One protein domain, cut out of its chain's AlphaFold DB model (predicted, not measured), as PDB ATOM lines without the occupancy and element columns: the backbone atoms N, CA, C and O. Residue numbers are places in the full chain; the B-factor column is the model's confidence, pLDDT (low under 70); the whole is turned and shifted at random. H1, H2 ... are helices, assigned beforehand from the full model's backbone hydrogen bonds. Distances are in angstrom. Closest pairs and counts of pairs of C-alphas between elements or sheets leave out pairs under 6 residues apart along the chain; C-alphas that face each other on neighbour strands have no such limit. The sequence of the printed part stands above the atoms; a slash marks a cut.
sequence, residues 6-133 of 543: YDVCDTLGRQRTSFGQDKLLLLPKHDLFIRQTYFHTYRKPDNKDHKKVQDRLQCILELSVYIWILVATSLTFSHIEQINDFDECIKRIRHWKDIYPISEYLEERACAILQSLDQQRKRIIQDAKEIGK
ATOM      1  N   TYR A   6      32.744  91.808  70.938       63.25
ATOM      2  CA  TYR A   6      31.349  91.388  71.150       63.25
ATOM      3  C   TYR A   6      30.859  90.397  70.081       63.25
ATOM      4  O   TYR A   6      30.184  89.425  70.406       63.25
ATOM      5  N   ASP A   7      31.280  90.589  68.826       77.88
ATOM      6  CA  ASP A   7      30.933  89.704  67.706       77.88
ATOM      7  C   ASP A   7      31.503  88.293  67.922       77.88
ATOM      8  O   ASP A   7      30.912  87.302  67.493       77.88
ATOM      9  N   VAL A   8      32.660  88.196  68.595       83.69
ATOM     10  CA  VAL A   8      33.291  86.914  68.928       83.69
ATOM     11  C   VAL A   8      32.447  86.156  69.946       83.69
ATOM     12  O   VAL A   8      32.079  85.019  69.669       83.69
ATOM     13  N   CYS A   9      32.100  86.761  71.084       81.31
ATOM     14  CA  CYS A   9      31.304  86.080  72.112       81.31
ATOM     15  C   CYS A   9      29.929  85.646  71.585       81.31
ATOM     16  O   CYS A   9      29.515  84.516  71.831       81.31
ATOM     17  N   ASP A  10      29.267  86.496  70.799       76.56
ATOM     18  CA  ASP A  10      27.997  86.159  70.155       76.56
ATOM     19  C   ASP A  10      28.133  84.961  69.193       76.56
ATOM     20  O   ASP A  10      27.365  84.000  69.247       76.56
ATOM     21  N   THR A  11      29.184  84.952  68.368       83.62
ATOM     22  CA  THR A  11      29.489  83.831  67.464       83.62
ATOM     23  C   THR A  11      29.724  82.519  68.225       83.62
ATOM     24  O   THR A  11      29.277  81.455  67.786       83.62
ATOM     25  N   LEU A  12      30.414  82.573  69.368       87.81
ATOM     26  CA  LEU A  12      30.658  81.400  70.213       87.81
ATOM     27  C   LEU A  12      29.377  80.912  70.897       87.81
ATOM     28  O   LEU A  12      29.153  79.701  70.946       87.81
ATOM     29  N   GLY A  13      28.520  81.829  71.350       78.31
ATOM     30  CA  GLY A  13      27.202  81.523  71.905       78.31
ATOM     31  C   GLY A  13      26.321  80.750  70.924       78.31
ATOM     32  O   GLY A  13      25.876  79.644  71.236       78.31
ATOM     33  N   ARG A  14      26.181  81.260  69.696       78.81
ATOM     34  CA  ARG A  14      25.418  80.603  68.617       78.81
ATOM     35  C   ARG A  14      25.950  79.211  68.286       78.81
ATOM     36  O   ARG A  14      25.188  78.261  68.095       78.81
ATOM     37  N   GLN A  15      27.275  79.062  68.257       84.69
ATOM     38  CA  GLN A  15      27.902  77.774  67.974       84.69
ATOM     39  C   GLN A  15      27.698  76.763  69.110       84.69
ATOM     40  O   GLN A  15      27.420  75.594  68.834       84.69
ATOM     41  N   ARG A  16      27.788  77.199  70.372       84.25
ATOM     42  CA  ARG A  16      27.541  76.364  71.558       84.25
ATOM     43  C   ARG A  16      26.123  75.806  71.554       84.25
ATOM     44  O   ARG A  16      25.943  74.599  71.696       84.25
ATOM     45  N   THR A  17      25.145  76.670  71.308       70.81
ATOM     46  CA  THR A  17      23.731  76.309  71.174       70.81
ATOM     47  C   THR A  17      23.516  75.215  70.122       70.81
ATOM     48  O   THR A  17      22.850  74.216  70.395       70.81
ATOM     49  N   SER A  18      24.164  75.331  68.955       74.69
ATOM     50  CA  SER A  18      24.031  74.356  67.858       74.69
ATOM     51  C   SER A  18      24.471  72.928  68.207       74.69
ATOM     52  O   SER A  18      24.109  71.978  67.512       74.69
ATOM     53  N   PHE A  19      25.261  72.757  69.268       76.62
ATOM     54  CA  PHE A  19      25.745  71.452  69.711       76.62
ATOM     55  C   PHE A  19      24.834  70.765  70.737       76.62
ATOM     56  O   PHE A  19      25.130  69.626  71.117       76.62
ATOM     57  N   GLY A  20      23.732  71.415  71.135       59.34
ATOM     58  CA  GLY A  20      22.814  70.967  72.182       59.34
ATOM     59  C   GLY A  20      23.409  71.206  73.569       59.34
ATOM     60  O   GLY A  20      24.564  70.840  73.794       59.34
ATOM     61  N   GLN A  21      22.616  71.799  74.474       56.97
ATOM     62  CA  GLN A  21      23.037  72.425  75.742       56.97
ATOM     63  C   GLN A  21      24.007  71.607  76.617       56.97
ATOM     64  O   GLN A  21      24.748  72.229  77.361       56.97
ATOM     65  N   ASP A  22      24.119  70.283  76.437       61.56
ATOM     66  CA  ASP A  22      25.131  69.435  77.089       61.56
ATOM     67  C   ASP A  22      25.609  68.233  76.245       61.56
ATOM     68  O   ASP A  22      25.999  67.202  76.788       61.56
ATOM     69  N   LYS A  23      25.562  68.287  74.903       64.00
ATOM     70  CA  LYS A  23      25.782  67.077  74.070       64.00
ATOM     71  C   LYS A  23      26.938  67.120  73.068       64.00
ATOM     72  O   LYS A  23      27.168  66.086  72.437       64.00
ATOM     73  N   LEU A  24      27.689  68.225  72.946       77.69
ATOM     74  CA  LEU A  24      28.806  68.423  71.990       77.69
ATOM     75  C   LEU A  24      28.651  67.579  70.702       77.69
ATOM     76  O   LEU A  24      29.406  66.633  70.460       77.69
ATOM     77  N   LEU A  25      27.601  67.844  69.919       75.06
ATOM     78  CA  LEU A  25      27.242  67.035  68.747       75.06
ATOM     79  C   LEU A  25      27.934  67.550  67.477       75.06
ATOM     80  O   LEU A  25      27.432  68.423  66.769       75.06
ATOM     81  N   LEU A  26      29.111  67.001  67.168       80.38
ATOM     82  CA  LEU A  26      29.867  67.379  65.976       80.38
ATOM     83  C   LEU A  26      29.379  66.633  64.723       80.38
ATOM     84  O   LEU A  26      29.416  65.409  64.655       80.38
ATOM     85  N   LEU A  27      28.984  67.386  63.695       79.69
ATOM     86  CA  LEU A  27      28.726  66.864  62.354       79.69
ATOM     87  C   LEU A  27      30.042  66.538  61.625       79.69
ATOM     88  O   LEU A  27      31.048  67.205  61.876       79.69
ATOM     89  N   PRO A  28      30.040  65.626  60.632       78.56
ATOM     90  CA  PRO A  28      31.245  65.253  59.879       78.56
ATOM     91  C   PRO A  28      32.008  66.441  59.270       78.56
ATOM     92  O   PRO A  28      33.233  66.454  59.242       78.56
ATOM     93  N   LYS A  29      31.296  67.494  58.849       79.00
ATOM     94  CA  LYS A  29      31.903  68.731  58.321       79.00
ATOM     95  C   LYS A  29      32.774  69.485  59.342       79.00
ATOM     96  O   LYS A  29      33.651  70.240  58.936       79.00
ATOM     97  N   HIS A  30      32.529  69.318  60.645       88.12
ATOM     98  CA  HIS A  30      33.278  70.015  61.695       88.12
ATOM     99  C   HIS A  30      34.686  69.449  61.865       88.12
ATOM    100  O   HIS A  30      35.592  70.215  62.177       88.12
ATOM    101  N   ASP A  31      34.889  68.154  61.603       86.50
ATOM    102  CA  ASP A  31      36.206  67.514  61.690       86.50
ATOM    103  C   ASP A  31      37.239  68.239  60.808       86.50
ATOM    104  O   ASP A  31      38.332  68.566  61.271       86.50
ATOM    105  N   LEU A  32      36.851  68.634  59.589       86.12
ATOM    106  CA  LEU A  32      37.709  69.418  58.697       86.12
ATOM    107  C   LEU A  32      38.109  70.773  59.309       86.12
ATOM    108  O   LEU A  32      39.285  71.143  59.290       86.12
ATOM    109  N   PHE A  33      37.150  71.523  59.862       89.88
ATOM    110  CA  PHE A  33      37.417  72.842  60.454       89.88
ATOM    111  C   PHE A  33      38.267  72.741  61.723       89.88
ATOM    112  O   PHE A  33      39.154  73.571  61.951       89.88
ATOM    113  N   ILE A  34      38.034  71.699  62.519       91.62
ATOM    114  CA  ILE A  34      38.777  71.427  63.742       91.62
ATOM    115  C   ILE A  34      40.226  71.060  63.409       91.62
ATOM    116  O   ILE A  34      41.138  71.673  63.962       91.62
ATOM    117  N   ARG A  35      40.463  70.164  62.441       90.25
ATOM    118  CA  ARG A  35      41.817  69.822  61.962       90.25
ATOM    119  C   ARG A  35      42.553  71.031  61.393       90.25
ATOM    120  O   ARG A  35      43.742  71.201  61.656       90.25
ATOM    121  N   GLN A  36      41.859  71.898  60.658       89.88
ATOM    122  CA  GLN A  36      42.448  73.134  60.141       89.88
ATOM    123  C   GLN A  36      42.834  74.104  61.262       89.88
ATOM    124  O   GLN A  36      43.927  74.670  61.253       89.88
ATOM    125  N   THR A  37      41.954  74.296  62.243       92.69
ATOM    126  CA  THR A  37      42.251  75.168  63.386       92.69
ATOM    127  C   THR A  37      43.401  74.585  64.201       92.69
ATOM    128  O   THR A  37      44.332  75.311  64.529       92.69
ATOM    129  N   TYR A  38      43.411  73.269  64.420       94.88
ATOM    130  CA  TYR A  38      44.503  72.544  65.069       94.88
ATOM    131  C   TYR A  38      45.838  72.750  64.335       94.88
ATOM    132  O   TYR A  38      46.850  73.072  64.959       94.88
ATOM    133  N   PHE A  39      45.841  72.643  63.001       92.44
ATOM    134  CA  PHE A  39      47.010  72.949  62.177       92.44
ATOM    135  C   PHE A  39      47.521  74.371  62.442       92.44
ATOM    136  O   PHE A  39      48.711  74.558  62.686       92.44
ATOM    137  N   HIS A  40      46.643  75.377  62.467       91.88
ATOM    138  CA  HIS A  40      47.041  76.759  62.755       91.88
ATOM    139  C   HIS A  40      47.480  76.995  64.209       91.88
ATOM    140  O   HIS A  40      48.342  77.845  64.429       91.88
ATOM    141  N   THR A  41      46.961  76.230  65.171       94.94
ATOM    142  CA  THR A  41      47.378  76.273  66.582       94.94
ATOM    143  C   THR A  41      48.808  75.753  66.773       94.94
ATOM    144  O   THR A  41      49.580  76.339  67.533       94.94
ATOM    145  N   TYR A  42      49.200  74.685  66.068       93.25
ATOM    146  CA  TYR A  42      50.447  73.955  66.356       93.25
ATOM    147  C   TYR A  42      51.524  73.996  65.268       93.25
ATOM    148  O   TYR A  42      52.650  73.562  65.522       93.25
ATOM    149  N   ARG A  43      51.230  74.487  64.059       87.88
ATOM    150  CA  ARG A  43      52.248  74.573  62.999       87.88
ATOM    151  C   ARG A  43      53.393  75.509  63.373       87.88
ATOM    152  O   ARG A  43      53.229  76.453  64.143       87.88
ATOM    153  N   LYS A  44      54.540  75.325  62.720       87.81
ATOM    154  CA  LYS A  44      55.591  76.344  62.731       87.81
ATOM    155  C   LYS A  44      55.096  77.575  61.946       87.81
ATOM    156  O   LYS A  44      54.596  77.404  60.837       87.81
ATOM    157  N   PRO A  45      55.166  78.792  62.506       85.69
ATOM    158  CA  PRO A  45      54.675  79.983  61.827       85.69
ATOM    159  C   PRO A  45      55.638  80.410  60.716       85.69
ATOM    160  O   PRO A  45      56.824  80.613  60.959       85.69
ATOM    161  N   ASP A  46      55.107  80.580  59.505       84.19
ATOM    162  CA  ASP A  46      55.900  80.989  58.331       84.19
ATOM    163  C   ASP A  46      56.026  82.517  58.190       84.19
ATOM    164  O   ASP A  46      56.913  83.013  57.502       84.19
ATOM    165  N   ASN A  47      55.120  83.280  58.814       90.19
ATOM    166  CA  ASN A  47      55.089  84.743  58.775       90.19
ATOM    167  C   ASN A  47      54.472  85.334  60.061       90.19
ATOM    168  O   ASN A  47      54.024  84.605  60.952       90.19
ATOM    169  N   LYS A  48      54.447  86.671  60.160       89.69
ATOM    170  CA  LYS A  48      53.933  87.394  61.339       89.69
ATOM    171  C   LYS A  48      52.445  87.141  61.600       89.69
ATOM    172  O   LYS A  48      52.068  86.976  62.756       89.69
ATOM    173  N   ASP A  49      51.621  87.036  60.561       90.56
ATOM    174  CA  ASP A  49      50.179  86.788  60.708       90.56
ATOM    175  C   ASP A  49      49.910  85.364  61.203       90.56
ATOM    176  O   ASP A  49      49.051  85.132  62.053       90.56
ATOM    177  N   HIS A  50      50.697  84.400  60.721       91.19
ATOM    178  CA  HIS A  50      50.669  83.016  61.179       91.19
ATOM    179  C   HIS A  50      51.054  82.921  62.654       91.19
ATOM    180  O   HIS A  50      50.379  82.212  63.398       91.19
ATOM    181  N   LYS A  51      52.093  83.655  63.075       93.94
ATOM    182  CA  LYS A  51      52.502  83.726  64.481       93.94
ATOM    183  C   LYS A  51      51.405  84.351  65.346       93.94
ATOM    184  O   LYS A  51      51.016  83.764  66.347       93.94
ATOM    185  N   LYS A  52      50.830  85.469  64.899       94.44
ATOM    186  CA  LYS A  52      49.729  86.170  65.574       94.44
ATOM    187  C   LYS A  52      48.504  85.277  65.785       94.44
ATOM    188  O   LYS A  52      47.978  85.219  66.890       94.44
ATOM    189  N   VAL A  53      48.035  84.579  64.749       94.44
ATOM    190  CA  VAL A  53      46.880  83.670  64.876       94.44
ATOM    191  C   VAL A  53      47.201  82.475  65.768       94.44
ATOM    192  O   VAL A  53      46.352  82.084  66.564       94.44
ATOM    193  N   GLN A  54      48.415  81.925  65.673       96.12
ATOM    194  CA  GLN A  54      48.866  80.861  66.568       96.12
ATOM    195  C   GLN A  54      48.798  81.301  68.035       96.12
ATOM    196  O   GLN A  54      48.178  80.606  68.834       96.12
ATOM    197  N   ASP A  55      49.374  82.454  68.378       96.12
ATOM    198  CA  ASP A  55      49.408  82.946  69.760       96.12
ATOM    199  C   ASP A  55      47.987  83.193  70.300       96.12
ATOM    200  O   ASP A  55      47.666  82.821  71.427       96.12
ATOM    201  N   ARG A  56      47.089  83.723  69.458       96.94
ATOM    202  CA  ARG A  56      45.667  83.909  69.796       96.94
ATOM    203  C   ARG A  56      44.948  82.586  70.062       96.94
ATOM    204  O   ARG A  56      44.204  82.473  71.032       96.94
ATOM    205  N   LEU A  57      45.166  81.579  69.218       97.31
ATOM    206  CA  LEU A  57      44.563  80.255  69.392       97.31
ATOM    207  C   LEU A  57      45.088  79.536  70.639       97.31
ATOM    208  O   LEU A  57      44.303  78.862  71.298       97.31
ATOM    209  N   GLN A  58      46.373  79.695  70.971       97.44
ATOM    210  CA  GLN A  58      46.952  79.155  72.207       97.44
ATOM    211  C   GLN A  58      46.333  79.818  73.444       97.44
ATOM    212  O   GLN A  58      45.884  79.122  74.345       97.44
ATOM    213  N   CYS A  59      46.179  81.145  73.438       96.94
ATOM    214  CA  CYS A  59      45.529  81.862  74.539       96.94
ATOM    215  C   CYS A  59      44.060  81.436  74.739       96.94
ATOM    216  O   CYS A  59      43.598  81.274  75.865       96.94
ATOM    217  N   ILE A  60      43.320  81.196  73.652       96.88
ATOM    218  CA  ILE A  60      41.952  80.658  73.725       96.88
ATOM    219  C   ILE A  60      41.950  79.231  74.289       96.88
ATOM    220  O   ILE A  60      41.077  78.893  75.085       96.88
ATOM    221  N   LEU A  61      42.911  78.398  73.881       96.81
ATOM    222  CA  LEU A  61      43.031  77.019  74.353       96.81
ATOM    223  C   LEU A  61      43.289  76.949  75.864       96.81
ATOM    224  O   LEU A  61      42.719  76.092  76.532       96.81
ATOM    225  N   GLU A  62      44.081  77.877  76.403       96.06
ATOM    226  CA  GLU A  62      44.330  78.007  77.845       96.06
ATOM    227  C   GLU A  62      43.067  78.365  78.648       96.06
ATOM    228  O   GLU A  62      42.985  78.047  79.834       96.06
ATOM    229  N   LEU A  63      42.064  79.005  78.030       93.75
ATOM    230  CA  LEU A  63      40.797  79.314  78.704       93.75
ATOM    231  C   LEU A  63      39.904  78.079  78.870       93.75
ATOM    232  O   LEU A  63      39.241  77.940  79.903       93.75
ATOM    233  N   SER A  64      39.800  77.257  77.827       95.50
ATOM    234  CA  SER A  64      39.007  76.021  77.781       95.50
ATOM    235  C   SER A  64      39.187  75.348  76.418       95.50
ATOM    236  O   SER A  64      39.124  75.996  75.364       95.50
ATOM    237  N   VAL A  65      39.333  74.025  76.429       97.00
ATOM    238  CA  VAL A  65      39.374  73.206  75.214       97.00
ATOM    239  C   VAL A  65      38.021  73.240  74.512       97.00
ATOM    240  O   VAL A  65      37.968  73.292  73.281       97.00
ATOM    241  N   TYR A  66      36.921  73.293  75.263       95.19
ATOM    242  CA  TYR A  66      35.587  73.447  74.690       95.19
ATOM    243  C   TYR A  66      35.428  74.783  73.948       95.19
ATOM    244  O   TYR A  66      34.988  74.792  72.796       95.19
ATOM    245  N   ILE A  67      35.865  75.906  74.534       95.44
ATOM    246  CA  ILE A  67      35.857  77.219  73.855       95.44
ATOM    247  C   ILE A  67      36.724  77.178  72.596       95.44
ATOM    248  O   ILE A  67      36.334  77.704  71.549       95.44
ATOM    249  N   TRP A  68      37.875  76.511  72.662       97.25
ATOM    250  CA  TRP A  68      38.716  76.319  71.490       97.25
ATOM    251  C   TRP A  68      37.989  75.540  70.381       97.25
ATOM    252  O   TRP A  68      38.069  75.937  69.220       97.25
ATOM    253  N   ILE A  69      37.209  74.503  70.711       95.38
ATOM    254  CA  ILE A  69      36.367  73.776  69.742       95.38
ATOM    255  C   ILE A  69      35.271  74.679  69.151       95.38
ATOM    256  O   ILE A  69      35.016  74.620  67.942       95.38
ATOM    257  N   LEU A  70      34.657  75.560  69.949       93.06
ATOM    258  CA  LEU A  70      33.698  76.551  69.441       93.06
ATOM    259  C   LEU A  70      34.364  77.492  68.435       93.06
ATOM    260  O   LEU A  70      33.851  77.680  67.331       93.06
ATOM    261  N   VAL A  71      35.548  78.017  68.749       94.81
ATOM    262  CA  VAL A  71      36.348  78.834  67.821       94.81
ATOM    263  C   VAL A  71      36.702  78.034  66.569       94.81
ATOM    264  O   VAL A  71      36.531  78.519  65.447       94.81
ATOM    265  N   ALA A  72      37.118  76.780  66.737       93.81
ATOM    266  CA  ALA A  72      37.515  75.881  65.663       93.81
ATOM    267  C   ALA A  72      36.372  75.478  64.725       93.81
ATOM    268  O   ALA A  72      36.623  75.028  63.608       93.81
ATOM    269  N   THR A  73      35.126  75.680  65.139       91.69
ATOM    270  CA  THR A  73      33.941  75.394  64.325       91.69
ATOM    271  C   THR A  73      33.241  76.656  63.820       91.69
ATOM    272  O   THR A  73      32.482  76.570  62.860       91.69
ATOM    273  N   SER A  74      33.599  77.837  64.341       90.06
ATOM    274  CA  SER A  74      32.935  79.108  64.009       90.06
ATOM    275  C   SER A  74      33.824  80.167  63.332       90.06
ATOM    276  O   SER A  74      33.359  80.877  62.441       90.06
ATOM    277  N   LEU A  75      35.123  80.258  63.653       90.62
ATOM    278  CA  LEU A  75      35.987  81.357  63.191       90.62
ATOM    279  C   LEU A  75      37.094  80.934  62.222       90.62
ATOM    280  O   LEU A  75      37.976  80.153  62.551       90.62
ATOM    281  N   THR A  76      37.117  81.517  61.023       89.69
ATOM    282  CA  THR A  76      38.207  81.276  60.064       89.69
ATOM    283  C   THR A  76      39.531  81.892  60.528       89.69
ATOM    284  O   THR A  76      39.551  82.783  61.378       89.69
ATOM    285  N   PHE A  77      40.638  81.488  59.896       89.50
ATOM    286  CA  PHE A  77      41.952  82.113  60.095       89.50
ATOM    287  C   PHE A  77      41.881  83.647  60.000       89.50
ATOM    288  O   PHE A  77      42.355  84.349  60.891       89.50
ATOM    289  N   SER A  78      41.227  84.167  58.955       88.81
ATOM    290  CA  SER A  78      41.078  85.608  58.735       88.81
ATOM    291  C   SER A  78      40.264  86.288  59.837       88.81
ATOM    292  O   SER A  78      40.578  87.414  60.201       88.81
ATOM    293  N   HIS A  79      39.237  85.629  60.388       90.56
ATOM    294  CA  HIS A  79      38.488  86.191  61.516       90.56
ATOM    295  C   HIS A  79      39.398  86.360  62.727       90.56
ATOM    296  O   HIS A  79      39.468  87.455  63.273       90.56
ATOM    297  N   ILE A  80      40.138  85.306  63.087       92.25
ATOM    298  CA  ILE A  80      41.035  85.304  64.250       92.25
ATOM    299  C   ILE A  80      42.155  86.329  64.074       92.25
ATOM    300  O   ILE A  80      42.509  87.018  65.026       92.25
ATOM    301  N   GLU A  81      42.691  86.476  62.863       92.06
ATOM    302  CA  GLU A  81      43.700  87.486  62.527       92.06
ATOM    303  C   GLU A  81      43.147  88.914  62.707       92.06
ATOM    304  O   GLU A  81      43.811  89.774  63.292       92.06
ATOM    305  N   GLN A  82      41.898  89.147  62.297       89.69
ATOM    306  CA  GLN A  82      41.265  90.467  62.266       89.69
ATOM    307  C   GLN A  82      40.518  90.863  63.548       89.69
ATOM    308  O   GLN A  82      39.931  91.947  63.566       89.69
ATOM    309  N   ILE A  83      40.533  90.042  64.610       89.19
ATOM    310  CA  ILE A  83      39.964  90.431  65.913       89.19
ATOM    311  C   ILE A  83      40.646  91.722  66.386       89.19
ATOM    312  O   ILE A  83      41.881  91.769  66.530       89.19
ATOM    313  N   ASN A  84      39.827  92.753  66.598       82.88
ATOM    314  CA  ASN A  84      40.207  94.013  67.227       82.88
ATOM    315  C   ASN A  84      40.409  93.800  68.719       82.88
ATOM    316  O   ASN A  84      39.549  93.187  69.338       82.88
ATOM    317  N   ASP A  85      41.489  94.360  69.267       87.06
ATOM    318  CA  ASP A  85      41.779  94.333  70.705       87.06
ATOM    319  C   ASP A  85      41.603  92.930  71.314       87.06
ATOM    320  O   ASP A  85      40.601  92.585  71.940       87.06
ATOM    321  N   PHE A  86      42.572  92.061  71.024       93.75
ATOM    322  CA  PHE A  86      42.475  90.655  71.401       93.75
ATOM    323  C   PHE A  86      42.489  90.446  72.920       93.75
ATOM    324  O   PHE A  86      41.830  89.529  73.403       93.75
ATOM    325  N   ASP A  87      43.170  91.311  73.669       91.69
ATOM    326  CA  ASP A  87      43.208  91.225  75.128       91.69
ATOM    327  C   ASP A  87      41.820  91.501  75.720       91.69
ATOM    328  O   ASP A  87      41.355  90.763  76.591       91.69
ATOM    329  N   GLU A  88      41.109  92.502  75.192       86.62
ATOM    330  CA  GLU A  88      39.708  92.751  75.536       86.62
ATOM    331  C   GLU A  88      38.795  91.595  75.098       86.62
ATOM    332  O   GLU A  88      37.911  91.178  75.847       86.62
ATOM    333  N   CYS A  89      39.031  91.014  73.920       89.62
ATOM    334  CA  CYS A  89      38.313  89.819  73.478       89.62
ATOM    335  C   CYS A  89      38.470  88.655  74.468       89.62
ATOM    336  O   CYS A  89      37.481  88.015  74.816       89.62
ATOM    337  N   ILE A  90      39.682  88.399  74.960       94.19
ATOM    338  CA  ILE A  90      39.948  87.340  75.940       94.19
ATOM    339  C   ILE A  90      39.280  87.636  77.282       94.19
ATOM    340  O   ILE A  90      38.672  86.735  77.863       94.19
ATOM    341  N   LYS A  91      39.321  88.888  77.758       88.25
ATOM    342  CA  LYS A  91      38.589  89.298  78.969       88.25
ATOM    343  C   LYS A  91      37.092  89.027  78.836       88.25
ATOM    344  O   LYS A  91      36.491  88.485  79.760       88.25
ATOM    345  N   ARG A  92      36.504  89.333  77.677       81.69
ATOM    346  CA  ARG A  92      35.077  89.092  77.418       81.69
ATOM    347  C   ARG A  92      34.724  87.628  77.267       81.69
ATOM    348  O   ARG A  92      33.674  87.232  77.750       81.69
ATOM    349  N   ILE A  93      35.571  86.824  76.631       89.06
ATOM    350  CA  ILE A  93      35.355  85.373  76.555       89.06
ATOM    351  C   ILE A  93      35.418  84.765  77.960       89.06
ATOM    352  O   ILE A  93      34.599  83.909  78.279       89.06
ATOM    353  N   ARG A  94      36.343  85.228  78.812       89.44
ATOM    354  CA  ARG A  94      36.417  84.807  80.218       89.44
ATOM    355  C   ARG A  94      35.140  85.182  80.970       89.44
ATOM    356  O   ARG A  94      34.498  84.302  81.513       89.44
ATOM    357  N   HIS A  95      34.714  86.439  80.878       77.81
ATOM    358  CA  HIS A  95      33.461  86.885  81.485       77.81
ATOM    359  C   HIS A  95      32.235  86.115  80.959       77.81
ATOM    360  O   HIS A  95      31.376  85.707  81.732       77.81
ATOM    361  N   TRP A  96      32.170  85.842  79.652       82.94
ATOM    362  CA  TRP A  96      31.119  85.020  79.046       82.94
ATOM    363  C   TRP A  96      31.134  83.577  79.571       82.94
ATOM    364  O   TRP A  96      30.074  83.016  79.830       82.94
ATOM    365  N   LYS A  97      32.317  82.982  79.767       84.38
ATOM    366  CA  LYS A  97      32.477  81.663  80.399       84.38
ATOM    367  C   LYS A  97      32.000  81.674  81.854       84.38
ATOM    368  O   LYS A  97      31.415  80.686  82.285       84.38
ATOM    369  N   ASP A  98      32.235  82.763  82.583       79.44
ATOM    370  CA  ASP A  98      31.798  82.910  83.976       79.44
ATOM    371  C   ASP A  98      30.264  83.027  84.070       79.44
ATOM    372  O   ASP A  98      29.658  82.412  84.943       79.44
ATOM    373  N   ILE A  99      29.628  83.746  83.134       67.38
ATOM    374  CA  ILE A  99      28.157  83.852  83.038       67.38
ATOM    375  C   ILE A  99      27.527  82.525  82.590       67.38
ATOM    376  O   ILE A  99      26.488  82.118  83.103       67.38
ATOM    377  N   TYR A 100      28.142  81.846  81.621       74.44
ATOM    378  CA  TYR A 100      27.644  80.596  81.050       74.44
ATOM    379  C   TYR A 100      28.657  79.472  81.305       74.44
ATOM    380  O   TYR A 100      29.413  79.110  80.392       74.44
ATOM    381  N   PRO A 101      28.684  78.883  82.515       81.81
ATOM    382  CA  PRO A 101      29.682  77.889  82.882       81.81
ATOM    383  C   PRO A 101      29.643  76.681  81.943       81.81
ATOM    384  O   PRO A 101      28.591  76.279  81.439       81.81
ATOM    385  N   ILE A 102      30.815  76.123  81.656       85.50
ATOM    386  CA  ILE A 102      30.972  74.922  80.830       85.50
ATOM    387  C   ILE A 102      30.979  73.731  81.779       85.50
ATOM    388  O   ILE A 102      31.782  73.701  82.711       85.50
ATOM    389  N   SER A 103      30.077  72.772  81.562       85.19
ATOM    390  CA  SER A 103      30.007  71.569  82.388       85.19
ATOM    391  C   SER A 103      31.270  70.720  82.227       85.19
ATOM    392  O   SER A 103      31.863  70.655  81.146       85.19
ATOM    393  N   GLU A 104      31.667  70.040  83.302       89.12
ATOM    394  CA  GLU A 104      32.840  69.156  83.317       89.12
ATOM    395  C   GLU A 104      32.770  68.114  82.190       89.12
ATOM    396  O   GLU A 104      33.721  67.948  81.431       89.12
ATOM    397  N   TYR A 105      31.588  67.532  81.967       86.88
ATOM    398  CA  TYR A 105      31.318  66.599  80.872       86.88
ATOM    399  C   TYR A 105      31.654  67.156  79.473       86.88
ATOM    400  O   TYR A 105      32.230  66.459  78.630       86.88
ATOM    401  N   LEU A 106      31.279  68.408  79.186       87.81
ATOM    402  CA  LEU A 106      31.556  69.039  77.893       87.81
ATOM    403  C   LEU A 106      33.051  69.310  77.709       87.81
ATOM    404  O   LEU A 106      33.581  69.111  76.610       87.81
ATOM    405  N   GLU A 107      33.719  69.740  78.779       93.75
ATOM    406  CA  GLU A 107      35.155  69.995  78.783       93.75
ATOM    407  C   GLU A 107      35.943  68.691  78.573       93.75
ATOM    408  O   GLU A 107      36.813  68.632  77.703       93.75
ATOM    409  N   GLU A 108      35.579  67.609  79.266       92.81
ATOM    410  CA  GLU A 108      36.180  66.279  79.096       92.81
ATOM    411  C   GLU A 108      36.038  65.753  77.664       92.81
ATOM    412  O   GLU A 108      36.999  65.257  77.065       92.81
ATOM    413  N   ARG A 109      34.853  65.902  77.059       90.69
ATOM    414  CA  ARG A 109      34.634  65.489  75.667       90.69
ATOM    415  C   ARG A 109      35.442  66.317  74.676       90.69
ATOM    416  O   ARG A 109      35.963  65.758  73.707       90.69
ATOM    417  N   ALA A 110      35.561  67.623  74.901       94.38
ATOM    418  CA  ALA A 110      36.408  68.481  74.082       94.38
ATOM    419  C   ALA A 110      37.890  68.083  74.207       94.38
ATOM    420  O   ALA A 110      38.582  67.967  73.191       94.38
ATOM    421  N   CYS A 111      38.351  67.776  75.423       96.06
ATOM    422  CA  CYS A 111      39.686  67.237  75.686       96.06
ATOM    423  C   CYS A 111      39.937  65.921  74.937       96.06
ATOM    424  O   CYS A 111      40.980  65.778  74.296       96.06
ATOM    425  N   ALA A 112      38.979  64.990  74.931       94.12
ATOM    426  CA  ALA A 112      39.100  63.730  74.194       94.12
ATOM    427  C   ALA A 112      39.253  63.945  72.674       94.12
ATOM    428  O   ALA A 112      40.048  63.266  72.016       94.12
ATOM    429  N   ILE A 113      38.542  64.927  72.104       93.94
ATOM    430  CA  ILE A 113      38.693  65.309  70.689       93.94
ATOM    431  C   ILE A 113      40.102  65.853  70.429       93.94
ATOM    432  O   ILE A 113      40.751  65.436  69.467       93.94
ATOM    433  N   LEU A 114      40.599  66.748  71.288       95.56
ATOM    434  CA  LEU A 114      41.939  67.316  71.144       95.56
ATOM    435  C   LEU A 114      43.030  66.236  71.228       95.56
ATOM    436  O   LEU A 114      43.925  66.205  70.381       95.56
ATOM    437  N   GLN A 115      42.906  65.296  72.167       95.62
ATOM    438  CA  GLN A 115      43.821  64.157  72.307       95.62
ATOM    439  C   GLN A 115      43.836  63.267  71.053       95.62
ATOM    440  O   GLN A 115      44.899  62.830  70.606       95.62
ATOM    441  N   SER A 116      42.674  63.032  70.435       93.81
ATOM    442  CA  SER A 116      42.579  62.290  69.169       93.81
ATOM    443  C   SER A 116      43.307  63.000  68.015       93.81
ATOM    444  O   SER A 116      43.935  62.350  67.170       93.81
ATOM    445  N   LEU A 117      43.290  64.337  67.985       94.12
ATOM    446  CA  LEU A 117      44.049  65.129  67.009       94.12
ATOM    447  C   LEU A 117      45.554  65.087  67.289       94.12
ATOM    448  O   LEU A 117      46.339  64.979  66.346       94.12
ATOM    449  N   ASP A 118      45.964  65.107  68.560       94.06
ATOM    450  CA  ASP A 118      47.370  64.975  68.958       94.06
ATOM    451  C   ASP A 118      47.986  63.657  68.485       94.06
ATOM    452  O   ASP A 118      49.099  63.650  67.948       94.06
ATOM    453  N   GLN A 119      47.236  62.557  68.567       94.00
ATOM    454  CA  GLN A 119      47.655  61.263  68.016       94.00
ATOM    455  C   GLN A 119      47.840  61.308  66.487       94.00
ATOM    456  O   GLN A 119      48.673  60.594  65.927       94.00
ATOM    457  N   GLN A 120      47.110  62.190  65.801       90.56
ATOM    458  CA  GLN A 120      47.165  62.385  64.349       90.56
ATOM    459  C   GLN A 120      48.092  63.537  63.918       90.56
ATOM    460  O   GLN A 120      48.224  63.795  62.717       90.56
ATOM    461  N   ARG A 121      48.789  64.198  64.855       90.31
ATOM    462  CA  ARG A 121      49.548  65.442  64.628       90.31
ATOM    463  C   ARG A 121      50.478  65.384  63.419       90.31
ATOM    464  O   ARG A 121      50.430  66.270  62.573       90.31
ATOM    465  N   LYS A 122      51.306  64.337  63.300       86.56
ATOM    466  CA  LYS A 122      52.259  64.204  62.178       86.56
ATOM    467  C   LYS A 122      51.556  64.205  60.816       86.56
ATOM    468  O   LYS A 122      52.064  64.821  59.890       86.56
ATOM    469  N   ARG A 123      50.388  63.557  60.713       86.31
ATOM    470  CA  ARG A 123      49.591  63.511  59.476       86.31
ATOM    471  C   ARG A 123      48.978  64.879  59.171       86.31
ATOM    472  O   ARG A 123      49.205  65.409  58.094       86.31
ATOM    473  N   ILE A 124      48.322  65.500  60.155       86.06
ATOM    474  CA  ILE A 124      47.677  66.817  59.994       86.06
ATOM    475  C   ILE A 124      48.687  67.901  59.576       86.06
ATOM    476  O   ILE A 124      48.377  68.741  58.734       86.06
ATOM    477  N   ILE A 125      49.902  67.888  60.137       85.62
ATOM    478  CA  ILE A 125      50.960  68.841  59.764       85.62
ATOM    479  C   ILE A 125      51.512  68.560  58.354       85.62
ATOM    480  O   ILE A 125      51.837  69.506  57.638       85.62
ATOM    481  N   GLN A 126      51.598  67.293  57.937       81.19
ATOM    482  CA  GLN A 126      52.093  66.912  56.609       81.19
ATOM    483  C   GLN A 126      51.085  67.238  55.487       81.19
ATOM    484  O   GLN A 126      51.497  67.648  54.400       81.19
ATOM    485  N   ASP A 127      49.781  67.166  55.770       74.94
ATOM    486  CA  ASP A 127      48.676  67.455  54.834       74.94
ATOM    487  C   ASP A 127      48.416  68.969  54.625       74.94
ATOM    488  O   ASP A 127      47.372  69.396  54.118       74.94
ATOM    489  N   ALA A 128      49.394  69.817  54.970       65.62
ATOM    490  CA  ALA A 128      49.313  71.281  54.952       65.62
ATOM    491  C   ALA A 128      48.820  71.884  53.620       65.62
ATOM    492  O   ALA A 128      48.160  72.925  53.624       65.62
ATOM    493  N   LYS A 129      49.120  71.248  52.476       60.03
ATOM    494  CA  LYS A 129      48.703  71.721  51.139       60.03
ATOM    495  C   LYS A 129      47.202  71.570  50.870       60.03
ATOM    496  O   LYS A 129      46.678  72.322  50.046       60.03
ATOM    497  N   GLU A 130      46.518  70.635  51.528       62.38
ATOM    498  CA  GLU A 130      45.064  70.462  51.403       62.38
ATOM    499  C   GLU A 130      44.309  71.184  52.520       62.38
ATOM    500  O   GLU A 130      43.358  71.915  52.243       62.38
ATOM    501  N   ILE A 131      44.790  71.076  53.761       65.19
ATOM    502  CA  ILE A 131      44.144  71.656  54.951       65.19
ATOM    503  C   ILE A 131      44.341  73.181  55.027       65.19
ATOM    504  O   ILE A 131      43.476  73.905  55.521       65.19
ATOM    505  N   GLY A 132      45.460  73.700  54.513       58.69
ATOM    506  CA  GLY A 132      45.785  75.129  54.523       58.69
ATOM    507  C   GLY A 132      45.099  75.965  53.435       58.69
ATOM    508  O   GLY A 132      45.273  77.185  53.415       58.69
ATOM    509  N   LYS A 133      44.334  75.353  52.515       61.44
ATOM    510  CA  LYS A 133      43.563  76.097  51.501       61.44
ATOM    511  C   LYS A 133      42.444  76.906  52.169       61.44
ATOM    512  O   LYS A 133      41.921  76.519  53.210       61.44
TER     513      LYS A 133
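AT A GLANCE: This is residues 6 to 133 of the 543 residues of the protein "JmjC domain-containing protein" of Aspergillus arachidicola (UniProt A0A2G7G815). One short helix, H4, forms the core, and H1, H2, H3 and H7 pack round it, mostly crossing it at large angles. H6 packs on H1 and H3, H5 packs on H3, and the short H8 and H9 follow H7 at the end of the printed part, with H9 on H2. The printed part has 128 residues with nine named helices, H1 to H9 in order along the chain, and no named strand; its class is all helix. It is compact, with a radius of gyration of the C-alphas of 14.0 A, and spans 38 by 31 by 21 A.

HOW THE PARTS SIT: H3, residues 48 to 63, touches H4, residues 65 to 74, with residues 57 to 61 alone, at a steep tilt of 47 degrees, opposite ways; their closest C-alphas, of Leu 61 and Trp 68, are 5.2 A apart. H5, residues 77 to 82, touches H3 about perpendicular at 87 degrees, the closest C-alphas being Val 53 and Glu 81, 5.5 A. H6, residues 86 to 99, touches H3 at a shallow tilt of 20 degrees, the same way, with Leu 63 and Arg 94 closest at 7.2 A between C-alphas. H2, residues 28 to 42, touches H4 at a steep tilt of 66 degrees, opposite ways, with the C-alphas of Ile 34 and Ala 72 closest at 5.0 A. H7, residues 104 to 119, touches H4 at 73 degrees, only just about perpendicular; the closest C-alphas are Tyr 66 and Ala 110, 5.1 A. H1, residues 6 to 18, touches H4 about perpendicular at 83 degrees, with the C-alphas of Leu 12 and Leu 70 closest at 5.8 A. H8, residues 121 to 126, and H2 only just touch, with 3 pairs of C-alphas within 8 A, the closest being Phe 39 and Ile 125 at 6.2 A. H9, residues 128 to 131, touches H2, with the C-alphas of Gln 36 and Ile 131 closest at 5.7 A. H1 and H7 are apart. Every O i to N i+4 pair is within hydrogen-bond range in H1, H3, H4, H5, H6, H7 and H8, against 9 of 11 in H2; H9 is too short for such a pair.

IN THESE COORDINATES: H1 begins at C-alpha 6, (31.349, 91.388, 71.150), and is 18.8 A long. H2 measures 22.1 A, H3 23.2 A, H6 19.7 A and H7 22.7 A from first to last C-alpha. H4 begins at C-alpha 65, (39.374, 73.206, 75.214), and H9 ends at C-alpha 131, (44.144, 71.656, 54.951).

THE WHOLE: The C-alphas farthest apart, of Ile 99 and Lys 129, are 39.8 A apart. The printed part has no cut and no long link. Residues 6, 20 to 23, 99 and 128 to 133 have pLDDT under 70; the mean of the printed part is 86.2.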